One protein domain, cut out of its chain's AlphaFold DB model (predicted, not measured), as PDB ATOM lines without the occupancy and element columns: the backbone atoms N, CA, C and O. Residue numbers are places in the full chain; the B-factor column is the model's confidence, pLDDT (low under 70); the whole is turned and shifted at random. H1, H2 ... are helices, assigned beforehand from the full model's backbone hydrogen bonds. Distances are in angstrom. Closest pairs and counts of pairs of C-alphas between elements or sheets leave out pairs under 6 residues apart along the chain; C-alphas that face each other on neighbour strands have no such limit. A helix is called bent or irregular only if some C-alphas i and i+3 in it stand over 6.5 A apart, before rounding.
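What this domain is: This is residues 109 to 155 of the 209 residues of a protein of Acidobacteria bacterium (UniProt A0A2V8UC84). A long helix, H2, sticks out as an arm with residues 143 to 155 from an open loop of chain, in which the other helix, H1, runs away from H2 and the link of residues 129 to 139 folds back toward the place where H2 begins. The two helices stay apart, and H2 makes much of the length. The printed part has 47 residues with two named helices, H1 then H2, and no named strand; its class is all helix. It is only just loose, close to extended, with a radius of gyration of the C-alphas of 14.2 A, and flat, spanning 45 by 25 by 13 A.

How they stand to each other: H2, residues 140 to 155, has a kink of 43 degrees near Leu 148. It stands free from residue 143 to 155. H1, residues 114 to 128, is apart from H2, with no C-alpha of the one within 8 A of the other. A long link of 11 residues joins them. Of the O i to N i+4 pairs, 10 of 12 in H2 and 9 of 11 in H1 are within hydrogen-bond range.

Where its parts are: H2 is 23.0 A from C-alpha 140 at (16.198, -22.360, -19.152) to C-alpha 155 at (12.547, -43.038, -9.842). It is irregular: C-alphas 147 and 150 are 7.4 A apart. H1 is 20.8 A from first to last C-alpha and begins with C-alpha 114 at (24.259, -18.724, -19.896). It is only just irregular: C-alphas 116 and 119 are 7.0 A apart.

The domain as a whole: The two C-alphas farthest apart, those of Leu 128 and Ala 155, are 44.8 A apart. Without residues 143 to 155 the body spans 27 by 16 by 13 A. The printed part has no cut. The mean pLDDT of the printed part is 75.1; residues 133 to 136, 145 to 152 and 154 are under 70.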
ATOM      1  N   ARG A 109      18.394 -14.416 -24.589       84.62
ATOM      2  CA  ARG A 109      19.123 -15.456 -25.321       84.62
ATOM      3  C   ARG A 109      20.557 -15.001 -25.538       84.62
ATOM      4  O   ARG A 109      20.783 -13.991 -26.197       84.62
ATOM      5  N   THR A 110      21.505 -15.785 -25.043       84.00
ATOM      6  CA  THR A 110      22.943 -15.563 -25.216       84.00
ATOM      7  C   THR A 110      23.551 -16.636 -26.122       84.00
ATOM      8  O   THR A 110      22.961 -17.697 -26.342       84.00
ATOM      9  N   ILE A 111      24.721 -16.344 -26.694       80.44
ATOM     10  CA  ILE A 111      25.533 -17.308 -27.444       80.44
ATOM     11  C   ILE A 111      26.699 -17.691 -26.529       80.44
ATOM     12  O   ILE A 111      27.579 -16.867 -26.298       80.44
ATOM     13  N   GLY A 112      26.687 -18.908 -25.981       80.25
ATOM     14  CA  GLY A 112      27.695 -19.386 -25.029       80.25
ATOM     15  C   GLY A 112      27.081 -19.897 -23.726       80.25
ATOM     16  O   GLY A 112      25.910 -20.271 -23.694       80.25
ATOM     17  N   ASP A 113      27.881 -19.933 -22.660       78.62
ATOM     18  CA  ASP A 113      27.411 -20.349 -21.340       78.62
ATOM     19  C   ASP A 113      26.511 -19.270 -20.716       78.62
ATOM     20  O   ASP A 113      26.943 -18.152 -20.430       78.62
ATOM     21  N   ALA A 114      25.238 -19.611 -20.511       79.31
ATOM     22  CA  ALA A 114      24.259 -18.724 -19.896       79.31
ATOM     23  C   ALA A 114      24.599 -18.414 -18.428       79.31
ATOM     24  O   ALA A 114      24.331 -17.303 -17.972       79.31
ATOM     25  N   ALA A 115      25.226 -19.353 -17.709       76.88
ATOM     26  CA  ALA A 115      25.615 -19.149 -16.316       76.88
ATOM     27  C   ALA A 115      26.748 -18.119 -16.193       76.88
ATOM     28  O   ALA A 115      26.730 -17.281 -15.294       76.88
ATOM     29  N   ALA A 116      27.685 -18.107 -17.145       82.06
ATOM     30  CA  ALA A 116      28.758 -17.114 -17.196       82.06
ATOM     31  C   ALA A 116      28.258 -15.690 -17.514       82.06
ATOM     32  O   ALA A 116      28.935 -14.713 -17.197       82.06
ATOM     33  N   PHE A 117      27.074 -15.556 -18.124       82.12
ATOM     34  CA  PHE A 117      26.480 -14.260 -18.468       82.12
ATOM     35  C   PHE A 117      25.629 -13.655 -17.339       82.12
ATOM     36  O   PHE A 117      25.360 -12.455 -17.348       82.12
ATOM     37  N   ALA A 118      25.240 -14.463 -16.349       80.44
ATOM     38  CA  ALA A 118      24.492 -14.032 -15.169       80.44
ATOM     39  C   ALA A 118      25.081 -12.788 -14.468       80.44
ATOM     40  O   ALA A 118      24.356 -11.799 -14.352       80.44
ATOM     41  N   PRO A 119      26.374 -12.758 -14.072       82.75
ATOM     42  CA  PRO A 119      26.936 -11.610 -13.355       82.75
ATOM     43  C   PRO A 119      26.986 -10.336 -14.210       82.75
ATOM     44  O   PRO A 119      26.874  -9.231 -13.684       82.75
ATOM     45  N   VAL A 120      27.130 -10.474 -15.533       84.62
ATOM     46  CA  VAL A 120      27.098  -9.334 -16.461       84.62
ATOM     47  C   VAL A 120      25.696  -8.734 -16.496       84.62
ATOM     48  O   VAL A 120      25.540  -7.521 -16.392       84.62
ATOM     49  N   LEU A 121      24.666  -9.580 -16.587       82.69
ATOM     50  CA  LEU A 121      23.278  -9.128 -16.581       82.69
ATOM     51  C   LEU A 121      22.906  -8.462 -15.249       82.69
ATOM     52  O   LEU A 121      22.258  -7.418 -15.249       82.69
ATOM     53  N   GLU A 122      23.344  -9.034 -14.125       82.25
ATOM     54  CA  GLU A 122      23.144  -8.449 -12.795       82.25
ATOM     55  C   GLU A 122      23.772  -7.057 -12.684       82.25
ATOM     56  O   GLU A 122      23.126  -6.129 -12.196       82.25
ATOM     57  N   HIS A 123      25.000  -6.894 -13.183       85.00
ATOM     58  CA  HIS A 123      25.692  -5.610 -13.184       85.00
ATOM     59  C   HIS A 123      24.956  -4.553 -14.021       85.00
ATOM     60  O   HIS A 123      24.744  -3.437 -13.549       85.00
ATOM     61  N   GLU A 124      24.523  -4.900 -15.236       85.56
ATOM     62  CA  GLU A 124      23.802  -3.976 -16.122       85.56
ATOM     63  C   GLU A 124      22.436  -3.563 -15.555       85.56
ATOM     64  O   GLU A 124      22.060  -2.393 -15.608       85.56
ATOM     65  N   VAL A 125      21.692  -4.498 -14.952       83.75
ATOM     66  CA  VAL A 125      20.408  -4.168 -14.313       83.75
ATOM     67  C   VAL A 125      20.624  -3.296 -13.078       83.75
ATOM     68  O   VAL A 125      19.916  -2.305 -12.910       83.75
ATOM     69  N   ALA A 126      21.634  -3.600 -12.258       84.12
ATOM     70  CA  ALA A 126      21.979  -2.782 -11.100       84.12
ATOM     71  C   ALA A 126      22.459  -1.371 -11.488       84.12
ATOM     72  O   ALA A 126      22.278  -0.434 -10.706       84.12
ATOM     73  N   ALA A 127      23.060  -1.212 -12.673       85.31
ATOM     74  CA  ALA A 127      23.449   0.083 -13.225       85.31
ATOM     75  C   ALA A 127      22.242   0.911 -13.699       85.31
ATOM     76  O   ALA A 127      22.268   2.136 -13.588       85.31
ATOM     77  N   LEU A 128      21.186   0.258 -14.200       83.50
ATOM     78  CA  LEU A 128      19.936   0.918 -14.588       83.50
ATOM     79  C   LEU A 128      19.113   1.345 -13.369       83.50
ATOM     80  O   LEU A 128      18.698   2.500 -13.283       83.50
ATOM     81  N   ASP A 129      18.869   0.418 -12.443       79.62
ATOM     82  CA  ASP A 129      18.161   0.693 -11.196       79.62
ATOM     83  C   ASP A 129      18.557  -0.326 -10.121       79.62
ATOM     84  O   ASP A 129      18.200  -1.505 -10.166       79.62
ATOM     85  N   ARG A 130      19.271   0.151  -9.099       75.12
ATOM     86  CA  ARG A 130      19.730  -0.674  -7.975       75.12
ATOM     87  C   ARG A 130      18.578  -1.172  -7.088       75.12
ATOM     88  O   ARG A 130      18.777  -2.107  -6.315       75.12
ATOM     89  N   ASN A 131      17.393  -0.569  -7.189       75.19
ATOM     90  CA  ASN A 131      16.211  -0.967  -6.429       75.19
ATOM     91  C   ASN A 131      15.341  -1.992  -7.166       75.19
ATOM     92  O   ASN A 131      14.332  -2.412  -6.601       75.19
ATOM     93  N   LEU A 132      15.694  -2.403  -8.391       70.88
ATOM     94  CA  LEU A 132      14.964  -3.453  -9.095       70.88
ATOM     95  C   LEU A 132      15.347  -4.823  -8.506       70.88
ATOM     96  O   LEU A 132      16.483  -5.270  -8.688       70.88
ATOM     97  N   PRO A 133      14.440  -5.530  -7.806       67.44
ATOM     98  CA  PRO A 133      14.754  -6.857  -7.305       67.44
ATOM     99  C   PRO A 133      14.862  -7.826  -8.486       67.44
ATOM    100  O   PRO A 133      13.860  -8.177  -9.113       67.44
ATOM    101  N   LEU A 134      16.077  -8.292  -8.778       66.31
ATOM    102  CA  LEU A 134      16.285  -9.426  -9.671       66.31
ATOM    103  C   LEU A 134      15.781 -10.687  -8.977       66.31
ATOM    104  O   LEU A 134      16.421 -11.239  -8.082       66.31
ATOM    105  N   HIS A 135      14.583 -11.116  -9.358       60.97
ATOM    106  CA  HIS A 135      14.001 -12.344  -8.846       60.97
ATOM    107  C   HIS A 135      14.501 -13.534  -9.662       60.97
ATOM    108  O   HIS A 135      14.240 -13.616 -10.859       60.97
ATOM    109  N   GLU A 136      15.202 -14.447  -8.986       64.38
ATOM    110  CA  GLU A 136      15.567 -15.780  -9.475       64.38
ATOM    111  C   GLU A 136      16.137 -15.819 -10.902       64.38
ATOM    112  O   GLU A 136      15.515 -16.355 -11.822       64.38
ATOM    113  N   LEU A 137      17.362 -15.317 -11.085       70.62
ATOM    114  CA  LEU A 137      18.098 -15.543 -12.325       70.62
ATOM    115  C   LEU A 137      18.350 -17.051 -12.491       70.62
ATOM    116  O   LEU A 137      19.111 -17.664 -11.743       70.62
ATOM    117  N   LYS A 138      17.654 -17.663 -13.450       76.94
ATOM    118  CA  LYS A 138      17.706 -19.100 -13.737       76.94
ATOM    119  C   LYS A 138      17.915 -19.305 -15.224       76.94
ATOM    120  O   LYS A 138      17.297 -18.632 -16.046       76.94
ATOM    121  N   THR A 139      18.762 -20.265 -15.582       80.56
ATOM    122  CA  THR A 139      18.869 -20.672 -16.982       80.56
ATOM    123  C   THR A 139      17.650 -21.510 -17.373       80.56
ATOM    124  O   THR A 139      17.074 -22.222 -16.546       80.56
ATOM    125  N   LEU A 140      17.272 -21.491 -18.655       74.88
ATOM    126  CA  LEU A 140      16.198 -22.360 -19.152       74.88
ATOM    127  C   LEU A 140      16.514 -23.847 -18.890       74.88
ATOM    128  O   LEU A 140      15.615 -24.639 -18.611       74.88
ATOM    129  N   SER A 141      17.798 -24.222 -18.920       72.25
ATOM    130  CA  SER A 141      18.282 -25.561 -18.570       72.25
ATOM    131  C   SER A 141      17.997 -25.915 -17.108       72.25
ATOM    132  O   SER A 141      17.473 -26.997 -16.837       72.25
ATOM    133  N   ASP A 142      18.261 -24.996 -16.176       73.19
ATOM    134  CA  ASP A 142      17.959 -25.179 -14.752       73.19
ATOM    135  C   ASP A 142      16.451 -25.231 -14.501       73.19
ATOM    136  O   ASP A 142      15.972 -26.015 -13.678       73.19
ATOM    137  N   GLN A 143      15.667 -24.455 -15.248       72.81
ATOM    138  CA  GLN A 143      14.207 -24.487 -15.185       72.81
ATOM    139  C   GLN A 143      13.635 -25.826 -15.687       72.81
ATOM    140  O   GLN A 143      12.703 -26.382 -15.098       72.81
ATOM    141  N   ILE A 144      14.224 -26.400 -16.738       73.31
ATOM    142  CA  ILE A 144      13.891 -27.747 -17.221       73.31
ATOM    143  C   ILE A 144      14.276 -28.802 -16.176       73.31
ATOM    144  O   ILE A 144      13.460 -29.651 -15.817       73.31
ATOM    145  N   MET A 145      15.494 -28.728 -15.638       68.25
ATOM    146  CA  MET A 145      16.010 -29.639 -14.609       68.25
ATOM    147  C   MET A 145      15.162 -29.610 -13.330       68.25
ATOM    148  O   MET A 145      14.767 -30.662 -12.818       68.25
ATOM    149  N   SER A 146      14.802 -28.415 -12.866       65.75
ATOM    150  CA  SER A 146      13.905 -28.191 -11.728       65.75
ATOM    151  C   SER A 146      12.441 -28.504 -12.030       65.75
ATOM    152  O   SER A 146      11.647 -28.588 -11.103       65.75
ATOM    153  N   SER A 147      12.053 -28.755 -13.280       61.88
ATOM    154  CA  SER A 147      10.731 -29.315 -13.596       61.88
ATOM    155  C   SER A 147      10.706 -30.846 -13.466       61.88
ATOM    156  O   SER A 147       9.643 -31.433 -13.258       61.88
ATOM    157  N   LEU A 148      11.870 -31.503 -13.545       67.94
ATOM    158  CA  LEU A 148      12.019 -32.966 -13.555       67.94
ATOM    159  C   LEU A 148      12.375 -33.571 -12.185       67.94
ATOM    160  O   LEU A 148      12.375 -34.796 -12.040       67.94
ATOM    161  N   TRP A 149      12.661 -32.752 -11.165       62.88
ATOM    162  CA  TRP A 149      13.106 -33.246  -9.852       62.88
ATOM    163  C   TRP A 149      12.122 -34.235  -9.214       62.88
ATOM    164  O   TRP A 149      12.554 -35.279  -8.738       62.88
ATOM    165  N   LYS A 150      10.804 -33.970  -9.289       59.38
ATOM    166  CA  LYS A 150       9.753 -34.848  -8.734       59.38
ATOM    167  C   LYS A 150       9.779 -36.252  -9.343       59.38
ATOM    168  O   LYS A 150       9.474 -37.228  -8.670       59.38
ATOM    169  N   GLN A 151      10.138 -36.359 -10.623       61.16
ATOM    170  CA  GLN A 151      10.224 -37.646 -11.313       61.16
ATOM    171  C   GLN A 151      11.516 -38.381 -10.971       61.16
ATOM    172  O   GLN A 151      11.497 -39.593 -10.778       61.16
ATOM    173  N   ARG A 152      12.636 -37.656 -10.864       65.25
ATOM    174  CA  ARG A 152      13.923 -38.251 -10.481       65.25
ATOM    175  C   ARG A 152      13.929 -38.742  -9.040       65.25
ATOM    176  O   ARG A 152      14.476 -39.810  -8.791       65.25
ATOM    177  N   THR A 153      13.299 -38.029  -8.110       70.69
ATOM    178  CA  THR A 153      13.169 -38.497  -6.722       70.69
ATOM    179  C   THR A 153      12.296 -39.747  -6.640       70.69
ATOM    180  O   THR A 153      12.694 -40.714  -5.998       70.69
ATOM    181  N   ALA A 154      11.170 -39.792  -7.360       69.00
ATOM    182  CA  ALA A 154      10.329 -40.988  -7.437       69.00
ATOM    183  C   ALA A 154      11.065 -42.190  -8.065       69.00
ATOM    184  O   ALA A 154      11.045 -43.285  -7.507       69.00
ATOM    185  N   ALA A 155      11.764 -41.989  -9.187       72.56
ATOM    186  CA  ALA A 155      12.547 -43.038  -9.842       72.56
ATOM    187  C   ALA A 155      13.739 -43.502  -8.987       72.56
ATOM    188  O   ALA A 155      14.028 -44.696  -8.941       72.56
TER     189      ALA A 155